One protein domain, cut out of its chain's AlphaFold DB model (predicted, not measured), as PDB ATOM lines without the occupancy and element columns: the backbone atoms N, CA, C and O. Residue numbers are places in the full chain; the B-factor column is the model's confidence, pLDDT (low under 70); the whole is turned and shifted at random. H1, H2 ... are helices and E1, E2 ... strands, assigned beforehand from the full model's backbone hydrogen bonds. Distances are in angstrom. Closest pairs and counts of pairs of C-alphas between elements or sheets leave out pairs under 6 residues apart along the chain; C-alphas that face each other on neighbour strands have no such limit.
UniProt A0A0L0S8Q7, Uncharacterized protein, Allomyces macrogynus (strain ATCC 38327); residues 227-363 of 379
ATOM      1  N   PRO A 227      62.524 -34.651 -38.894       40.06
ATOM      2  CA  PRO A 227      63.289 -33.988 -39.952       40.06
ATOM      3  C   PRO A 227      62.438 -33.048 -40.814       40.06
ATOM      4  O   PRO A 227      62.946 -32.014 -41.228       40.06
ATOM      5  N   MET A 228      61.146 -33.332 -41.041       44.00
ATOM      6  CA  MET A 228      60.275 -32.413 -41.792       44.00
ATOM      7  C   MET A 228      60.010 -31.109 -41.029       44.00
ATOM      8  O   MET A 228      60.060 -30.036 -41.626       44.00
ATOM      9  N   VAL A 229      59.774 -31.176 -39.713       50.38
ATOM     10  CA  VAL A 229      59.603 -29.973 -38.880       50.38
ATOM     11  C   VAL A 229      60.914 -29.189 -38.774       50.38
ATOM     12  O   VAL A 229      60.891 -27.971 -38.907       50.38
ATOM     13  N   GLU A 230      62.064 -29.848 -38.605       43.34
ATOM     14  CA  GLU A 230      63.362 -29.158 -38.608       43.34
ATOM     15  C   GLU A 230      63.719 -28.547 -39.972       43.34
ATOM     16  O   GLU A 230      64.252 -27.440 -40.009       43.34
ATOM     17  N   ALA A 231      63.406 -29.211 -41.087       36.66
ATOM     18  CA  ALA A 231      63.635 -28.672 -42.428       36.66
ATOM     19  C   ALA A 231      62.718 -27.474 -42.731       36.66
ATOM     20  O   ALA A 231      63.198 -26.461 -43.231       36.66
ATOM     21  N   ALA A 232      61.432 -27.545 -42.369       44.00
ATOM     22  CA  ALA A 232      60.488 -26.436 -42.539       44.00
ATOM     23  C   ALA A 232      60.787 -25.238 -41.617       44.00
ATOM     24  O   ALA A 232      60.519 -24.102 -41.983       44.00
ATOM     25  N   VAL A 233      61.355 -25.475 -40.428       46.69
ATOM     26  CA  VAL A 233      61.787 -24.409 -39.504       46.69
ATOM     27  C   VAL A 233      63.148 -23.812 -39.899       46.69
ATOM     28  O   VAL A 233      63.420 -22.666 -39.548       46.69
ATOM     29  N   ARG A 234      64.000 -24.554 -40.626       43.66
ATOM     30  CA  ARG A 234      65.253 -24.032 -41.209       43.66
ATOM     31  C   ARG A 234      65.057 -23.361 -42.571       43.66
ATOM     32  O   ARG A 234      65.881 -22.526 -42.936       43.66
ATOM     33  N   SER A 235      64.010 -23.698 -43.324       46.19
ATOM     34  CA  SER A 235      63.674 -22.980 -44.553       46.19
ATOM     35  C   SER A 235      63.089 -21.601 -44.231       46.19
ATOM     36  O   SER A 235      62.373 -21.404 -43.248       46.19
ATOM     37  N   SER A 236      63.393 -20.618 -45.077       50.47
ATOM     38  CA  SER A 236      63.115 -19.184 -44.882       50.47
ATOM     39  C   SER A 236      61.627 -18.781 -44.858       50.47
ATOM     40  O   SER A 236      61.313 -17.594 -44.838       50.47
ATOM     41  N   ALA A 237      60.703 -19.746 -44.838       65.62
ATOM     42  CA  ALA A 237      59.257 -19.528 -44.777       65.62
ATOM     43  C   ALA A 237      58.682 -19.514 -43.344       65.62
ATOM     44  O   ALA A 237      57.529 -19.119 -43.158       65.62
ATOM     45  N   ALA A 238      59.449 -19.943 -42.333       79.38
ATOM     46  CA  ALA A 238      58.990 -19.980 -40.947       79.38
ATOM     47  C   ALA A 238      58.980 -18.584 -40.296       79.38
ATOM     48  O   ALA A 238      60.022 -17.976 -40.051       79.38
ATOM     49  N   ARG A 239      57.784 -18.099 -39.958       88.81
ATOM     50  CA  ARG A 239      57.538 -16.821 -39.280       88.81
ATOM     51  C   ARG A 239      57.376 -17.042 -37.780       88.81
ATOM     52  O   ARG A 239      56.648 -17.936 -37.354       88.81
ATOM     53  N   ALA A 240      58.052 -16.232 -36.972       89.88
ATOM     54  CA  ALA A 240      57.900 -16.212 -35.519       89.88
ATOM     55  C   ALA A 240      57.050 -15.009 -35.097       89.88
ATOM     56  O   ALA A 240      57.237 -13.908 -35.617       89.88
ATOM     57  N   GLY A 241      56.138 -15.216 -34.152       91.19
ATOM     58  CA  GLY A 241      55.255 -14.176 -33.640       91.19
ATOM     59  C   GLY A 241      54.422 -14.669 -32.463       91.19
ATOM     60  O   GLY A 241      54.762 -15.652 -31.798       91.19
ATOM     61  N   PHE A 242      53.313 -13.983 -32.213       91.56
ATOM     62  CA  PHE A 242      52.386 -14.309 -31.139       91.56
ATOM     63  C   PHE A 242      51.043 -14.780 -31.686       91.56
ATOM     64  O   PHE A 242      50.575 -14.314 -32.722       91.56
ATOM     65  N   ALA A 243      50.408 -15.686 -30.958       92.12
ATOM     66  CA  ALA A 243      49.076 -16.176 -31.238       92.12
ATOM     67  C   ALA A 243      48.135 -15.828 -30.082       92.12
ATOM     68  O   ALA A 243      48.340 -16.287 -28.955       92.12
ATOM     69  N   SER A 244      47.104 -15.041 -30.372       92.25
ATOM     70  CA  SER A 244      45.929 -14.873 -29.512       92.25
ATOM     71  C   SER A 244      44.805 -15.807 -29.967       92.25
ATOM     72  O   SER A 244      44.929 -16.504 -30.983       92.25
ATOM     73  N   TYR A 245      43.691 -15.805 -29.237       90.44
ATOM     74  CA  TYR A 245      42.446 -16.412 -29.691       90.44
ATOM     75  C   TYR A 245      41.276 -15.427 -29.675       90.44
ATOM     76  O   TYR A 245      41.293 -14.436 -28.946       90.44
ATOM     77  N   PHE A 246      40.248 -15.730 -30.469       88.44
ATOM     78  CA  PHE A 246      39.012 -14.957 -30.553       88.44
ATOM     79  C   PHE A 246      37.784 -15.848 -30.747       88.44
ATOM     80  O   PHE A 246      37.884 -16.993 -31.202       88.44
ATOM     81  N   ASP A 247      36.618 -15.295 -30.430       85.94
ATOM     82  CA  ASP A 247      35.327 -15.907 -30.722       85.94
ATOM     83  C   ASP A 247      34.834 -15.431 -32.107       85.94
ATOM     84  O   ASP A 247      34.713 -14.219 -32.324       85.94
ATOM     85  N   PRO A 248      34.546 -16.332 -33.065       81.44
ATOM     86  CA  PRO A 248      34.059 -15.955 -34.389       81.44
ATOM     87  C   PRO A 248      32.706 -15.226 -34.362       81.44
ATOM     88  O   PRO A 248      32.424 -14.478 -35.297       81.44
ATOM     89  N   SER A 249      31.902 -15.369 -33.301       81.62
ATOM     90  CA  SER A 249      30.660 -14.598 -33.117       81.62
ATOM     91  C   SER A 249      30.898 -13.101 -32.869       81.62
ATOM     92  O   SER A 249      29.990 -12.294 -33.055       81.62
ATOM     93  N   GLN A 250      32.122 -12.709 -32.496       78.62
ATOM     94  CA  GLN A 250      32.508 -11.320 -32.225       78.62
ATOM     95  C   GLN A 250      33.136 -10.619 -33.446       78.62
ATOM     96  O   GLN A 250      33.491  -9.439 -33.362       78.62
ATOM     97  N   VAL A 251      33.280 -11.301 -34.587       79.75
ATOM     98  CA  VAL A 251      33.838 -10.723 -35.824       79.75
ATOM     99  C   VAL A 251      32.955  -9.577 -36.320       79.75
ATOM    100  O   VAL A 251      31.741  -9.711 -36.416       79.75
ATOM    101  N   GLY A 252      33.568  -8.432 -36.632       66.38
ATOM    102  CA  GLY A 252      32.848  -7.216 -37.028       66.38
ATOM    103  C   GLY A 252      32.202  -6.439 -35.871       66.38
ATOM    104  O   GLY A 252      31.653  -5.367 -36.108       66.38
ATOM    105  N   THR A 253      32.288  -6.923 -34.628       67.06
ATOM    106  CA  THR A 253      31.831  -6.178 -33.442       67.06
ATOM    107  C   THR A 253      32.926  -5.253 -32.901       67.06
ATOM    108  O   THR A 253      34.107  -5.395 -33.225       67.06
ATOM    109  N   ALA A 254      32.555  -4.344 -31.995       58.22
ATOM    110  CA  ALA A 254      33.501  -3.480 -31.286       58.22
ATOM    111  C   ALA A 254      34.515  -4.239 -30.397       58.22
ATOM    112  O   ALA A 254      35.500  -3.640 -29.974       58.22
ATOM    113  N   ALA A 255      34.307  -5.537 -30.129       57.72
ATOM    114  CA  ALA A 255      35.262  -6.382 -29.404       57.72
ATOM    115  C   ALA A 255      36.403  -6.911 -30.299       57.72
ATOM    116  O   ALA A 255      37.501  -7.156 -29.803       57.72
ATOM    117  N   LEU A 256      36.176  -7.043 -31.614       66.06
ATOM    118  CA  LEU A 256      37.200  -7.397 -32.610       66.06
ATOM    119  C   LEU A 256      37.151  -6.471 -33.843       66.06
ATOM    120  O   LEU A 256      36.911  -6.922 -34.973       66.06
ATOM    121  N   PRO A 257      37.413  -5.163 -33.656       63.53
ATOM    122  CA  PRO A 257      37.402  -4.201 -34.745       63.53
ATOM    123  C   PRO A 257      38.478  -4.539 -35.786       63.53
ATOM    124  O   PRO A 257      39.605  -4.919 -35.469       63.53
ATOM    125  N   GLY A 258      38.126  -4.414 -37.066       74.31
ATOM    126  CA  GLY A 258      39.041  -4.703 -38.173       74.31
ATOM    127  C   GLY A 258      39.358  -6.187 -38.396       74.31
ATOM    128  O   GLY A 258      40.237  -6.477 -39.207       74.31
ATOM    129  N   THR A 259      38.672  -7.124 -37.732       78.19
ATOM    130  CA  THR A 259      38.662  -8.532 -38.165       78.19
ATOM    131  C   THR A 259      37.478  -8.762 -39.100       78.19
ATOM    132  O   THR A 259      36.345  -8.433 -38.751       78.19
ATOM    133  N   SER A 260      37.732  -9.321 -40.281       83.38
ATOM    134  CA  SER A 260      36.725  -9.640 -41.298       83.38
ATOM    135  C   SER A 260      36.866 -11.082 -41.784       83.38
ATOM    136  O   SER A 260      37.948 -11.670 -41.732       83.38
ATOM    137  N   ALA A 261      35.769 -11.677 -42.251       83.06
ATOM    138  CA  ALA A 261      35.817 -12.970 -42.928       83.06
ATOM    139  C   ALA A 261      36.489 -12.837 -44.305       83.06
ATOM    140  O   ALA A 261      36.338 -11.824 -44.992       83.06
ATOM    141  N   CYS A 262      37.204 -13.878 -44.722       83.62
ATOM    142  CA  CYS A 262      37.672 -14.011 -46.098       83.62
ATOM    143  C   CYS A 262      36.484 -14.001 -47.081       83.62
ATOM    144  O   CYS A 262      35.418 -14.530 -46.753       83.62
ATOM    145  N   PRO A 263      36.641 -13.448 -48.300       75.88
ATOM    146  CA  PRO A 263      35.564 -13.415 -49.284       75.88
ATOM    147  C   PRO A 263      35.072 -14.831 -49.622       75.88
ATOM    148  O   PRO A 263      35.860 -15.744 -49.896       75.88
ATOM    149  N   ALA A 264      33.744 -14.995 -49.614       54.00
ATOM    150  CA  ALA A 264      33.054 -16.290 -49.595       54.00
ATOM    151  C   ALA A 264      33.387 -17.229 -50.772       54.00
ATOM    152  O   ALA A 264      33.209 -18.440 -50.663       54.00
ATOM    153  N   SER A 265      33.921 -16.697 -51.875       49.59
ATOM    154  CA  SER A 265      34.364 -17.452 -53.053       49.59
ATOM    155  C   SER A 265      35.623 -18.308 -52.839       49.59
ATOM    156  O   SER A 265      35.929 -19.133 -53.695       49.59
ATOM    157  N   THR A 266      36.346 -18.160 -51.719       50.31
ATOM    158  CA  THR A 266      37.545 -18.978 -51.402       50.31
ATOM    159  C   THR A 266      37.449 -19.755 -50.087       50.31
ATOM    160  O   THR A 266      38.125 -20.773 -49.919       50.31
ATOM    161  N   ALA A 267      36.587 -19.338 -49.157       47.00
ATOM    162  CA  ALA A 267      36.422 -19.997 -47.867       47.00
ATOM    163  C   ALA A 267      34.982 -19.883 -47.335       47.00
ATOM    164  O   ALA A 267      34.684 -19.014 -46.524       47.00
ATOM    165  N   SER A 268      34.106 -20.820 -47.720       40.97
ATOM    166  CA  SER A 268      32.944 -21.128 -46.875       40.97
ATOM    167  C   SER A 268      33.453 -21.703 -45.540       40.97
ATOM    168  O   SER A 268      34.248 -22.655 -45.576       40.97
ATOM    169  N   PRO A 269      33.051 -21.143 -44.381       50.72
ATOM    170  CA  PRO A 269      33.510 -21.603 -43.071       50.72
ATOM    171  C   PRO A 269      32.901 -22.955 -42.660       50.72
ATOM    172  O   PRO A 269      33.521 -23.675 -41.887       50.72
ATOM    173  N   GLU A 270      31.741 -23.334 -43.205       46.91
ATOM    174  CA  GLU A 270      31.052 -24.594 -42.866       46.91
ATOM    175  C   GLU A 270      31.453 -25.784 -43.752       46.91
ATOM    176  O   GLU A 270      31.347 -26.932 -43.331       46.91
ATOM    177  N   SER A 271      31.953 -25.547 -44.971       42.91
ATOM    178  CA  SER A 271      32.192 -26.626 -45.951       42.91
ATOM    179  C   SER A 271      33.597 -27.261 -45.885       42.91
ATOM    180  O   SER A 271      33.942 -28.104 -46.705       42.91
ATOM    181  N   ALA A 272      34.423 -26.879 -44.904       45.88
ATOM    182  CA  ALA A 272      35.782 -27.400 -44.692       45.88
ATOM    183  C   ALA A 272      35.929 -28.060 -43.305       45.88
ATOM    184  O   ALA A 272      36.805 -27.701 -42.517       45.88
ATOM    185  N   ALA A 273      35.031 -29.007 -43.011       48.47
ATOM    186  CA  ALA A 273      34.704 -29.562 -41.690       48.47
ATOM    187  C   ALA A 273      35.799 -30.422 -41.001       48.47
ATOM    188  O   ALA A 273      35.524 -31.503 -40.479       48.47
ATOM    189  N   THR A 274      37.061 -29.982 -40.989       67.31
ATOM    190  CA  THR A 274      38.141 -30.689 -40.269       67.31
ATOM    191  C   THR A 274      39.263 -29.782 -39.757       67.31
ATOM    192  O   THR A 274      39.857 -30.097 -38.727       67.31
ATOM    193  N   LEU A 275      39.574 -28.662 -40.425       78.19
ATOM    194  CA  LEU A 275      40.659 -27.764 -40.004       78.19
ATOM    195  C   LEU A 275      40.128 -26.542 -39.233       78.19
ATOM    196  O   LEU A 275      39.228 -25.865 -39.727       78.19
ATOM    197  N   PRO A 276      40.692 -26.208 -38.054       87.38
ATOM    198  CA  PRO A 276      40.319 -25.003 -37.319       87.38
ATOM    199  C   PRO A 276      40.677 -23.729 -38.095       87.38
ATOM    200  O   PRO A 276      41.722 -23.643 -38.745       87.38
ATOM    201  N   ALA A 277      39.824 -22.715 -37.979       89.06
ATOM    202  CA  ALA A 277      40.017 -21.424 -38.626       89.06
ATOM    203  C   ALA A 277      41.011 -20.516 -37.874       89.06
ATOM    204  O   ALA A 277      41.095 -20.526 -36.641       89.06
ATOM    205  N   VAL A 278      41.733 -19.691 -38.633       92.06
ATOM    206  CA  VAL A 278      42.639 -18.649 -38.129       92.06
ATOM    207  C   VAL A 278      42.459 -17.345 -38.913       92.06
ATOM    208  O   VAL A 278      42.139 -17.364 -40.107       92.06
ATOM    209  N   ALA A 279      42.666 -16.223 -38.227       92.31
ATOM    210  CA  ALA A 279      42.854 -14.901 -38.801       92.31
ATOM    211  C   ALA A 279      44.346 -14.548 -38.847       92.31
ATOM    212  O   ALA A 279      45.075 -14.749 -37.871       92.31
ATOM    213  N   VAL A 280      44.787 -13.991 -39.972       93.62
ATOM    214  CA  VAL A 280      46.168 -13.524 -40.187       93.62
ATOM    215  C   VAL A 280      46.191 -12.009 -40.401       93.62
ATOM    216  O   VAL A 280      45.151 -11.413 -40.690       93.62
ATOM    217  N   SER A 281      47.355 -11.365 -40.264       93.12
ATOM    218  CA  SER A 281      47.479  -9.937 -40.596       93.12
ATOM    219  C   SER A 281      47.190  -9.676 -42.079       93.12
ATOM    220  O   SER A 281      47.387 -10.553 -42.922       93.12
ATOM    221  N   SER A 282      46.783  -8.455 -42.430       89.62
ATOM    222  CA  SER A 282      46.585  -8.056 -43.834       89.62
ATOM    223  C   SER A 282      47.854  -8.209 -44.689       89.62
ATOM    224  O   SER A 282      47.758  -8.566 -45.861       89.62
ATOM    225  N   MET A 283      49.041  -8.010 -44.101       89.12
ATOM    226  CA  MET A 283      50.333  -8.229 -44.766       89.12
ATOM    227  C   MET A 283      50.674  -9.712 -44.954       89.12
ATOM    228  O   MET A 283      51.329 -10.077 -45.926       89.12
ATOM    229  N   ASP A 284      50.259 -10.583 -44.034       90.50
ATOM    230  CA  ASP A 284      50.455 -12.027 -44.189       90.50
ATOM    231  C   ASP A 284      49.439 -12.615 -45.180       90.50
ATOM    232  O   ASP A 284      49.810 -13.477 -45.978       90.50
ATOM    233  N   ALA A 285      48.206 -12.095 -45.202       87.31
ATOM    234  CA  ALA A 285      47.161 -12.466 -46.159       87.31
ATOM    235  C   ALA A 285      47.544 -12.169 -47.620       87.31
ATOM    236  O   ALA A 285      47.157 -12.916 -48.515       87.31
ATOM    237  N   SER A 286      48.300 -11.099 -47.883       85.44
ATOM    238  CA  SER A 286      48.734 -10.755 -49.243       85.44
ATOM    239  C   SER A 286      50.017 -11.465 -49.690       85.44
ATOM    240  O   SER A 286      50.220 -11.615 -50.893       85.44
ATOM    241  N   ALA A 287      50.873 -11.906 -48.758       81.94
ATOM    242  CA  ALA A 287      52.227 -12.372 -49.082       81.94
ATOM    243  C   ALA A 287      52.536 -13.843 -48.748       81.94
ATOM    244  O   ALA A 287      53.364 -14.447 -49.426       81.94
ATOM    245  N   ALA A 288      51.953 -14.418 -47.690       81.00
ATOM    246  CA  ALA A 288      52.430 -15.691 -47.121       81.00
ATOM    247  C   ALA A 288      51.330 -16.709 -46.782       81.00
ATOM    248  O   ALA A 288      51.595 -17.911 -46.783       81.00
ATOM    249  N   ALA A 289      50.124 -16.246 -46.465       85.50
ATOM    250  CA  ALA A 289      49.013 -17.071 -46.006       85.50
ATOM    251  C   ALA A 289      47.672 -16.501 -46.519       85.50
ATOM    252  O   ALA A 289      46.899 -15.952 -45.732       85.50
ATOM    253  N   PRO A 290      47.411 -16.554 -47.840       89.06
ATOM    254  CA  PRO A 290      46.200 -15.993 -48.430       89.06
ATOM    255  C   PRO A 290      44.923 -16.717 -47.992       89.06
ATOM    256  O   PRO A 290      44.936 -17.870 -47.568       89.06
ATOM    257  N   CYS A 291      43.785 -16.036 -48.134       88.75
ATOM    258  CA  CYS A 291      42.471 -16.598 -47.827       88.75
ATOM    259  C   CYS A 291      42.246 -17.974 -48.471       88.75
ATOM    260  O   CYS A 291      42.478 -18.172 -49.663       88.75
ATOM    261  N   GLY A 292      41.780 -18.928 -47.664       85.69
ATOM    262  CA  GLY A 292      41.572 -20.317 -48.065       85.69
ATOM    263  C   GLY A 292      42.813 -21.213 -47.974       85.69
ATOM    264  O   GLY A 292      42.628 -22.433 -47.973       85.69
ATOM    265  N   SER A 293      44.031 -20.660 -47.844       89.06
ATOM    266  CA  SER A 293      45.263 -21.438 -47.654       89.06
ATOM    267  C   SER A 293      45.344 -22.058 -46.257       89.06
ATOM    268  O   SER A 293      44.595 -21.699 -45.345       89.06
ATOM    269  N   CYS A 294      46.299 -22.971 -46.070       90.06
ATOM    270  CA  CYS A 294      46.568 -23.587 -44.777       90.06
ATOM    271  C   CYS A 294      47.961 -23.225 -44.257       90.06
ATOM    272  O   CYS A 294      48.903 -23.008 -45.019       90.06
ATOM    273  N   LEU A 295      48.080 -23.139 -42.935       91.69
ATOM    274  CA  LEU A 295      49.333 -22.893 -42.227       91.69
ATOM    275  C   LEU A 295      49.454 -23.854 -41.048       91.69
ATOM    276  O   LEU A 295      48.451 -24.256 -40.457       91.69
ATOM    277  N   ARG A 296      50.679 -24.230 -40.692       91.62
ATOM    278  CA  ARG A 296      50.955 -25.033 -39.498       91.62
ATOM    279  C   ARG A 296      51.634 -24.151 -38.470       91.62
ATOM    280  O   ARG A 296      52.732 -23.666 -38.720       91.62
ATOM    281  N   ALA A 297      50.981 -23.950 -37.328       92.12
ATOM    282  CA  ALA A 297      51.527 -23.189 -36.212       92.12
ATOM    283  C   ALA A 297      51.989 -24.142 -35.105       92.12
ATOM    284  O   ALA A 297      51.259 -25.048 -34.700       92.12
ATOM    285  N   CYS A 298      53.217 -23.938 -34.641       91.19
ATOM    286  CA  CYS A 298      53.868 -24.649 -33.553       91.19
ATOM    287  C   CYS A 298      54.034 -23.711 -32.357       91.19
ATOM    288  O   CYS A 298      54.700 -22.680 -32.453       91.19
ATOM    289  N   TYR A 299      53.446 -24.100 -31.234       89.25
ATOM    290  CA  TYR A 299      53.444 -23.369 -29.974       89.25
ATOM    291  C   TYR A 299      54.460 -23.965 -29.005       89.25
ATOM    292  O   TYR A 299      54.634 -25.190 -28.954       89.25
ATOM    293  N   THR A 300      55.069 -23.111 -28.186       81.19
ATOM    294  CA  THR A 300      55.883 -23.543 -27.044       81.19
ATOM    295  C   THR A 300      54.966 -23.745 -25.835       81.19
ATOM    296  O   THR A 300      54.493 -22.787 -25.229       81.19
ATOM    297  N   GLY A 301      54.669 -24.999 -25.500       70.88
ATOM    298  CA  GLY A 301      53.915 -25.370 -24.305       70.88
ATOM    299  C   GLY A 301      54.803 -25.528 -23.068       70.88
ATOM    300  O   GLY A 301      56.038 -25.506 -23.139       70.88
ATOM    301  N   ALA A 302      54.160 -25.765 -21.921       65.25
ATOM    302  CA  ALA A 302      54.849 -26.083 -20.672       65.25
ATOM    303  C   ALA A 302      55.836 -27.256 -20.841       65.25
ATOM    304  O   ALA A 302      55.658 -28.143 -21.684       65.25
ATOM    305  N   ASN A 303      56.884 -27.271 -20.014       69.50
ATOM    306  CA  ASN A 303      57.907 -28.324 -19.972       69.50
ATOM    307  C   ASN A 303      58.601 -28.595 -21.326       69.50
ATOM    308  O   ASN A 303      58.916 -29.739 -21.645       69.50
ATOM    309  N   ARG A 304      58.851 -27.542 -22.125       69.62
ATOM    310  CA  ARG A 304      59.506 -27.622 -23.453       69.62
ATOM    311  C   ARG A 304      58.797 -28.579 -24.422       69.62
ATOM    312  O   ARG A 304      59.437 -29.232 -25.250       69.62
ATOM    313  N   THR A 305      57.475 -28.686 -24.307       76.06
ATOM    314  CA  THR A 305      56.667 -29.438 -25.268       76.06
ATOM    315  C   THR A 305      56.301 -28.535 -26.436       76.06
ATOM    316  O   THR A 305      55.806 -27.431 -26.244       76.06
ATOM    317  N   PHE A 306      56.546 -28.991 -27.660       82.06
ATOM    318  CA  PHE A 306      56.093 -28.309 -28.865       82.06
ATOM    319  C   PHE A 306      54.760 -28.904 -29.289       82.06
ATOM    320  O   PHE A 306      54.651 -30.115 -29.482       82.06
ATOM    321  N   VAL A 307      53.745 -28.060 -29.423       87.19
ATOM    322  CA  VAL A 307      52.416 -28.459 -29.890       87.19
ATOM    323  C   VAL A 307      52.228 -27.825 -31.255       87.19
ATOM    324  O   VAL A 307      52.158 -26.608 -31.339       87.19
ATOM    325  N   CYS A 308      52.178 -28.612 -32.327       89.19
ATOM    326  CA  CYS A 308      51.916 -28.082 -33.668       89.19
ATOM    327  C   CYS A 308      50.520 -28.471 -34.143       89.19
ATOM    328  O   CYS A 308      50.172 -29.649 -34.056       89.19
ATOM    329  N   ARG A 309      49.761 -27.517 -34.690       88.81
ATOM    330  CA  ARG A 309      48.418 -27.725 -35.253       88.81
ATOM    331  C   ARG A 309      48.304 -27.022 -36.612       88.81
ATOM    332  O   ARG A 309      48.880 -25.952 -36.812       88.81
ATOM    333  N   THR A 310      47.604 -27.649 -37.552       90.31
ATOM    334  CA  THR A 310      47.283 -27.063 -38.862       90.31
ATOM    335  C   THR A 310      46.001 -26.240 -38.757       90.31
ATOM    336  O   THR A 310      45.043 -26.680 -38.120       90.31
ATOM    337  N   TYR A 311      45.986 -25.075 -39.396       90.38
ATOM    338  CA  TYR A 311      44.877 -24.128 -39.449       90.38
ATOM    339  C   TYR A 311      44.577 -23.735 -40.894       90.38
ATOM    340  O   TYR A 311      45.482 -23.727 -41.732       90.38
ATOM    341  N   ARG A 312      43.329 -23.346 -41.166       89.94
ATOM    342  CA  ARG A 312      42.910 -22.750 -42.442       89.94
ATOM    343  C   ARG A 312      42.675 -21.251 -42.276       89.94
ATOM    344  O   ARG A 312      41.979 -20.834 -41.347       89.94
ATOM    345  N   VAL A 313      43.223 -20.441 -43.177       91.38
ATOM    346  CA  VAL A 313      43.011 -18.988 -43.186       91.38
ATOM    347  C   VAL A 313      41.590 -18.700 -43.664       91.38
ATOM    348  O   VAL A 313      41.269 -18.895 -44.836       91.38
ATOM    349  N   ALA A 314      40.737 -18.257 -42.743       89.06
ATOM    350  CA  ALA A 314      39.328 -17.949 -43.010       89.06
ATOM    351  C   ALA A 314      38.954 -16.500 -42.662       89.06
ATOM    352  O   ALA A 314      37.855 -16.055 -42.987       89.06
ATOM    353  N   TYR A 315      39.867 -15.759 -42.031       90.38
ATOM    354  CA  TYR A 315      39.659 -14.384 -41.594       90.38
ATOM    355  C   TYR A 315      40.908 -13.535 -41.867       90.38
ATOM    356  O   TYR A 315      42.032 -14.046 -41.902       90.38
ATOM    357  N   ILE A 316      40.719 -12.226 -42.011       90.62
ATOM    358  CA  ILE A 316      41.790 -11.231 -42.087       90.62
ATOM    359  C   ILE A 316      41.632 -10.292 -40.893       90.62
ATOM    360  O   ILE A 316      40.556  -9.754 -40.650       90.62
ATOM    361  N   CYS A 317      42.711 -10.090 -40.146       90.12
ATOM    362  CA  CYS A 317      42.775  -9.190 -39.004       90.12
ATOM    363  C   CYS A 317      43.620  -7.966 -39.379       90.12
ATOM    364  O   CYS A 317      44.849  -7.998 -39.313       90.12
ATOM    365  N   ALA A 318      42.969  -6.870 -39.771       87.00
ATOM    366  CA  ALA A 318      43.637  -5.636 -40.195       87.00
ATOM    367  C   ALA A 318      44.426  -4.949 -39.061       87.00
ATOM    368  O   ALA A 318      45.372  -4.217 -39.333       87.00
ATOM    369  N   GLN A 319      44.058  -5.198 -37.799       86.94
ATOM    370  CA  GLN A 319      44.762  -4.675 -36.619       86.94
ATOM    371  C   GLN A 319      45.887  -5.597 -36.112       86.94
ATOM    372  O   GLN A 319      46.686  -5.194 -35.264       86.94
ATOM    373  N   CYS A 320      45.975  -6.835 -36.609       88.62
ATOM    374  CA  CYS A 320      47.013  -7.769 -36.190       88.62
ATOM    375  C   CYS A 320      48.363  -7.367 -36.792       88.62
ATOM    376  O   CYS A 320      48.473  -7.065 -37.980       88.62
ATOM    377  N   ARG A 321      49.418  -7.400 -35.972       90.31
ATOM    378  CA  ARG A 321      50.795  -7.213 -36.448       90.31
ATOM    379  C   ARG A 321      51.211  -8.361 -37.369       90.31
ATOM    380  O   ARG A 321      50.713  -9.475 -37.235       90.31
ATOM    381  N   GLN A 322      52.167  -8.091 -38.255       91.19
ATOM    382  CA  GLN A 322      52.771  -9.119 -39.099       91.19
ATOM    383  C   GLN A 322      53.309 -10.285 -38.260       91.19
ATOM    384  O   GLN A 322      53.824 -10.073 -37.159       91.19
ATOM    385  N   SER A 323      53.186 -11.501 -38.785       90.38
ATOM    386  CA  SER A 323      53.539 -12.765 -38.129       90.38
ATOM    387  C   SER A 323      52.700 -13.128 -36.896       90.38
ATOM    388  O   SER A 323      52.852 -14.247 -36.403       90.38
ATOM    389  N   ASN A 324      51.788 -12.269 -36.424       92.56
ATOM    390  CA  ASN A 324      50.841 -12.641 -35.378       92.56
ATOM    391  C   ASN A 324      49.613 -13.347 -35.963       92.56
ATOM    392  O   ASN A 324      49.082 -12.964 -37.008       92.56
ATOM    393  N   LEU A 325      49.140 -14.356 -35.237       92.62
ATOM    394  CA  LEU A 325      47.936 -15.117 -35.549       92.62
ATOM    395  C   LEU A 325      46.841 -14.772 -34.539       92.62
ATOM    396  O   LEU A 325      47.118 -14.607 -33.352       92.62
ATOM    397  N   ASN A 326      45.589 -14.740 -34.981       92.56
ATOM    398  CA  ASN A 326      44.447 -14.749 -34.074       92.56
ATOM    399  C   ASN A 326      43.606 -15.985 -34.395       92.56
ATOM    400  O   ASN A 326      43.099 -16.125 -35.503       92.56
ATOM    401  N   VAL A 327      43.541 -16.945 -33.480       91.69
ATOM    402  CA  VAL A 327      42.999 -18.289 -33.734       91.69
ATOM    403  C   VAL A 327      41.560 -18.375 -33.229       91.69
ATOM    404  O   VAL A 327      41.262 -17.863 -32.155       91.69
ATOM    405  N   VAL A 328      40.655 -19.054 -33.939       89.75
ATOM    406  CA  VAL A 328      39.318 -19.322 -33.376       89.75
ATOM    407  C   VAL A 328      39.469 -20.125 -32.081       89.75
ATOM    408  O   VAL A 328      40.178 -21.130 -32.069       89.75
ATOM    409  N   GLN A 329      38.814 -19.711 -30.993       88.06
ATOM    410  CA  GLN A 329      39.046 -20.240 -29.640       88.06
ATOM    411  C   GLN A 329      38.960 -21.776 -29.543       88.06
ATOM    412  O   GLN A 329      39.848 -22.396 -28.963       88.06
ATOM    413  N   ALA A 330      37.983 -22.413 -30.200       82.44
ATOM    414  CA  ALA A 330      37.865 -23.882 -30.273       82.44
ATOM    415  C   ALA A 330      39.049 -24.581 -30.996       82.44
ATOM    416  O   ALA A 330      39.299 -25.779 -30.836       82.44
ATOM    417  N   GLY A 331      39.795 -23.831 -31.809       83.00
ATOM    418  CA  GLY A 331      41.018 -24.247 -32.491       83.00
ATOM    419  C   GLY A 331      42.308 -24.009 -31.698       83.00
ATOM    420  O   GLY A 331      43.353 -24.558 -32.072       83.00
ATOM    421  N   PHE A 332      42.285 -23.237 -30.611       85.69
ATOM    422  CA  PHE A 332      43.483 -22.998 -29.802       85.69
ATOM    423  C   PHE A 332      43.855 -24.268 -29.000       85.69
ATOM    424  O   PHE A 332      42.957 -24.995 -28.573       85.69
ATOM    425  N   PRO A 333      45.141 -24.629 -28.818       83.19
ATOM    426  CA  PRO A 333      45.482 -25.884 -28.150       83.19
ATOM    427  C   PRO A 333      45.517 -25.714 -26.623       83.19
ATOM    428  O   PRO A 333      46.419 -25.075 -26.087       83.19
ATOM    429  N   ASN A 334      44.610 -26.388 -25.906       80.56
ATOM    430  CA  ASN A 334      44.470 -26.333 -24.434       80.56
ATOM    431  C   ASN A 334      45.746 -26.665 -23.627       80.56
ATOM    432  O   ASN A 334      45.808 -26.399 -22.433       80.56
ATOM    433  N   SER A 335      46.753 -27.288 -24.250       73.94
ATOM    434  CA  SER A 335      48.031 -27.649 -23.611       73.94
ATOM    435  C   SER A 335      49.125 -26.580 -23.746       73.94
ATOM    436  O   SER A 335      50.258 -26.803 -23.311       73.94
ATOM    437  N   VAL A 336      48.807 -25.431 -24.345       80.38
ATOM    438  CA  VAL A 336      49.718 -24.293 -24.496       80.38
ATOM    439  C   VAL A 336      49.542 -23.327 -23.329       80.38
ATOM    440  O   VAL A 336      48.438 -22.880 -23.030       80.38
ATOM    441  N   THR A 337      50.652 -22.967 -22.693       71.81
ATOM    442  CA  THR A 337      50.712 -21.907 -21.682       71.81
ATOM    443  C   THR A 337      50.568 -20.540 -22.345       71.81
ATOM    444  O   THR A 337      51.558 -19.944 -22.764       71.81
ATOM    445  N   ALA A 338      49.332 -20.054 -22.444       74.06
ATOM    446  CA  ALA A 338      49.037 -18.684 -22.841       74.06
ATOM    447  C   ALA A 338      49.109 -17.751 -21.620       74.06
ATOM    448  O   ALA A 338      48.389 -17.944 -20.640       74.06
ATOM    449  N   ILE A 339      49.957 -16.725 -21.677       73.81
ATOM    450  CA  ILE A 339      50.054 -15.687 -20.643       73.81
ATOM    451  C   ILE A 339      49.152 -14.533 -21.085       73.81
ATOM    452  O   ILE A 339      49.338 -13.977 -22.165       73.81
ATOM    453  N   GLY A 340      48.130 -14.203 -20.289       77.88
ATOM    454  CA  GLY A 340      47.153 -13.166 -20.653       77.88
ATOM    455  C   GLY A 340      46.368 -13.465 -21.940       77.88
ATOM    456  O   GLY A 340      45.989 -12.540 -22.647       77.88
ATOM    457  N   GLY A 341      46.167 -14.745 -22.278       82.62
ATOM    458  CA  GLY A 341      45.481 -15.166 -23.507       82.62
ATOM    459  C   GLY A 341      46.347 -15.169 -24.774       82.62
ATOM    460  O   GLY A 341      45.838 -15.453 -25.857       82.62
ATOM    461  N   VAL A 342      47.652 -14.899 -24.654       86.94
ATOM    462  CA  VAL A 342      48.606 -14.878 -25.774       86.94
ATOM    463  C   VAL A 342      49.700 -15.929 -25.571       86.94
ATOM    464  O   VAL A 342      50.214 -16.095 -24.465       86.94
ATOM    465  N   ALA A 343      50.081 -16.636 -26.635       89.31
ATOM    466  CA  ALA A 343      51.198 -17.582 -26.639       89.31
ATOM    467  C   ALA A 343      52.205 -17.275 -27.755       89.31
ATOM    468  O   ALA A 343      51.840 -16.755 -28.809       89.31
ATOM    469  N   GLU A 344      53.470 -17.639 -27.558       89.12
ATOM    470  CA  GLU A 344      54.467 -17.626 -28.634       89.12
ATOM    471  C   GLU A 344      54.187 -18.743 -29.647       89.12
ATOM    472  O   GLU A 344      53.945 -19.898 -29.275       89.12
ATOM    473  N   ALA A 345      54.256 -18.402 -30.934       90.88
ATOM    474  CA  ALA A 345      54.026 -19.326 -32.033       90.88
ATOM    475  C   ALA A 345      55.047 -19.126 -33.163       90.88
ATOM    476  O   ALA A 345      55.404 -18.005 -33.531       90.88
ATOM    477  N   LYS A 346      55.481 -20.235 -33.763       92.75
ATOM    478  CA  LYS A 346      56.189 -20.250 -35.050       92.75
ATOM    479  C   LYS A 346      55.314 -20.934 -36.083       92.75
ATOM    480  O   LYS A 346      54.847 -22.041 -35.827       92.75
ATOM    481  N   TRP A 347      55.091 -20.311 -37.231       92.94
ATOM    482  CA  TRP A 347      54.201 -20.842 -38.258       92.94
ATOM    483  C   TRP A 347      54.780 -20.737 -39.664       92.94
ATOM    484  O   TRP A 347      55.640 -19.907 -39.941       92.94
ATOM    485  N   TYR A 348      54.309 -21.608 -40.550       91.69
ATOM    486  CA  TYR A 348      54.675 -21.635 -41.966       91.69
ATOM    487  C   TYR A 348      53.483 -22.118 -42.809       91.69
ATOM    488  O   TYR A 348      52.648 -22.876 -42.299       91.69
ATOM    489  N   PRO A 349      53.364 -21.686 -44.078       90.69
ATOM    490  CA  PRO A 349      52.338 -22.187 -44.990       90.69
ATOM    491  C   PRO A 349      52.538 -23.679 -45.291       90.69
ATOM    492  O   PRO A 349      53.668 -24.163 -45.379       90.69
ATOM    493  N   VAL A 350      51.435 -24.413 -45.452       88.12
ATOM    494  CA  VAL A 350      51.415 -25.851 -45.774       88.12
ATOM    495  C   VAL A 350      50.275 -26.184 -46.738       88.12
ATOM    496  O   VAL A 350      49.286 -25.457 -46.821       88.12
ATOM    497  N   ALA A 351      50.381 -27.316 -47.438       84.12
ATOM    498  CA  ALA A 351      49.257 -27.877 -48.186       84.12
ATOM    499  C   ALA A 351      48.095 -28.239 -47.240       84.12
ATOM    500  O   ALA A 351      48.316 -28.741 -46.133       84.12
ATOM    501  N   CYS A 352      46.857 -28.002 -47.679       79.56
ATOM    502  CA  CYS A 352      45.658 -28.230 -46.865       79.56
ATOM    503  C   CYS A 352      45.318 -29.712 -46.630       79.56
ATOM    504  O   CYS A 352      44.510 -30.012 -45.756       79.56
ATOM    505  N   ASP A 353      45.971 -30.632 -47.343       67.00
ATOM    506  CA  ASP A 353      45.788 -32.085 -47.193       67.00
ATOM    507  C   ASP A 353      46.384 -32.624 -45.877       67.00
ATOM    508  O   ASP A 353      46.124 -33.756 -45.464       67.00
ATOM    509  N   ALA A 354      47.170 -31.800 -45.175       59.16
ATOM    510  CA  ALA A 354      47.590 -32.067 -43.811       59.16
ATOM    511  C   ALA A 354      46.386 -31.964 -42.858       59.16
ATOM    512  O   ALA A 354      46.127 -30.903 -42.283       59.16
ATOM    513  N   ALA A 355      45.695 -33.092 -42.657       55.97
ATOM    514  CA  ALA A 355      44.654 -33.279 -41.645       55.97
ATOM    515  C   ALA A 355      45.054 -32.685 -40.279       55.97
ATOM    516  O   ALA A 355      46.245 -32.539 -39.989       55.97
ATOM    517  N   ALA A 356      44.060 -32.392 -39.425       56.97
ATOM    518  CA  ALA A 356      44.171 -31.678 -38.139       56.97
ATOM    519  C   ALA A 356      44.974 -32.413 -37.035       56.97
ATOM    520  O   ALA A 356      44.537 -32.583 -35.897       56.97
ATOM    521  N   THR A 357      46.187 -32.834 -37.366       58.88
ATOM    522  CA  THR A 357      47.126 -33.569 -36.533       58.88
ATOM    523  C   THR A 357      47.782 -32.613 -35.547       58.88
ATOM    524  O   THR A 357      48.740 -31.905 -35.855       58.88
ATOM    525  N   THR A 358      47.260 -32.602 -34.320       60.44
ATOM    526  CA  THR A 358      47.934 -31.942 -33.199       60.44
ATOM    527  C   THR A 358      49.118 -32.806 -32.773       60.44
ATOM    528  O   THR A 358      48.972 -33.738 -31.985       60.44
ATOM    529  N   THR A 359      50.304 -32.535 -33.317       65.06
ATOM    530  CA  THR A 359      51.521 -33.273 -32.953       65.06
ATOM    531  C   THR A 359      52.161 -32.638 -31.726       65.06
ATOM    532  O   THR A 359      52.682 -31.522 -31.818       65.06
ATOM    533  N   LYS A 360      52.151 -33.353 -30.596       64.75
ATOM    534  CA  LYS A 360      52.899 -32.991 -29.386       64.75
ATOM    535  C   LYS A 360      54.275 -33.655 -29.418       64.75
ATOM    536  O   LYS A 360      54.372 -34.878 -29.385       64.75
ATOM    537  N   VAL A 361      55.333 -32.853 -29.469       61.72
ATOM    538  CA  VAL A 361      56.728 -33.310 -29.450       61.72
ATOM    539  C   VAL A 361      57.367 -32.831 -28.151       61.72
ATOM    540  O   VAL A 361      57.483 -31.630 -27.923       61.72
ATOM    541  N   MET A 362      57.794 -33.748 -27.284       55.69
ATOM    542  CA  MET A 362      58.688 -33.385 -26.181       55.69
ATOM    543  C   MET A 362      60.054 -33.019 -26.758       55.69
ATOM    544  O   MET A 362      60.656 -33.820 -27.478       55.69
ATOM    545  N   GLY A 363      60.560 -31.826 -26.435       49.34
ATOM    546  CA  GLY A 363      61.978 -31.543 -26.621       49.34
ATOM    547  C   GLY A 363      62.817 -32.556 -25.828       49.34
ATOM    548  O   GLY A 363      62.383 -32.983 -24.753       49.34
TER     549      GLY A 363
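What this domain is: This is residues 227 to 363 of the 379 residues of an uncharacterized protein of Allomyces macrogynus (strain ATCC 38327) (UniProt A0A0L0S8Q7). Picture a closed barrel of six strands, E1, E6, E3, E5, E4 and E7 round the ring, with two short helices, H1 and H2, on its outside. The long strand E5 bends sharply, and two short strands outside the ring, E2 and E8, pair with different parts of it. The 137 printed residues run H1 E1 E2 E3 H2 E4 E5 E6 E7 E8, two named helices and eight named strands in a mixed sheet; the class is mixed, helices and strands, with 67 residues, under half, in named elements. The whole is compact, with a radius of gyration of the C-alphas of 13.9 A and spans of 39 by 31 by 27 A.

How they stand to each other: Start at H1, residues 227 to 234: it is on the barrel, outside it, at a height over the sheet of 10.4 A. It runs across the strands, at 79 degrees on the local plane to E7, residues 343 to 350; their closest C-alphas, of Ala 232 and Tyr 348, are 7.6 A apart. Next, E1, residues 239 to 246, bends by 53 degrees at residue 242. On one side it pairs antiparallel with E7, N 241 and O 345 at 3.0 A; on the other side, parallel with E6, residues 325 to 328, N 244 and O 325 at 3.0 A. E2, residues 259 to 261, is antiparallel to E5, residues 305 to 317, N 260 and O 316 at 2.9 A. E3, residues 277 to 281, has E6 antiparallel on one side, N 279 and O 326 at 2.8 A, and E5 parallel on the other, N 317 and O 280 at 2.8 A. H2, residues 282 to 287, is on the barrel, outside it, at a height of 8.1 A; its closest C-alphas with E5, of Ser 282 and Ile 316, are 6.0 A apart. E4, residues 294 to 301, forms a hairpin with E5, N 299 and O 307 at 2.8 A, and is antiparallel to E7 on its other side, N 298 and O 346 at 2.8 A. E5 bends by 96 degrees at residue 314; beside its residues 305 to 308 find antiparallel E8, residues 359 to 362, N 306 and O 361 at 2.8 A. In H1 and H2 every O i to N i+4 pair is within hydrogen-bond range.

Where its parts are: Find C-alpha 227 at (63.289, -33.988, -39.952), where H1 begins. E1 measures 20.6 A, E4 21.8 A and E7 20.8 A; E5 runs 28.1 A to C-alpha 317 at (42.775, -9.190, -39.004). E8 ends at C-alpha 362, (58.688, -33.385, -26.181).

The domain as a whole: The C-alphas of Pro 227 and Ala 254 are the two farthest apart, 43.5 A. The printed part has no cut; the links E1 to E2, E2 to E3 and E6 to E7 are long. The mean pLDDT of the printed part is 76.7, and 42 residues are under 70, among them 227 to 237 and 353 to 363.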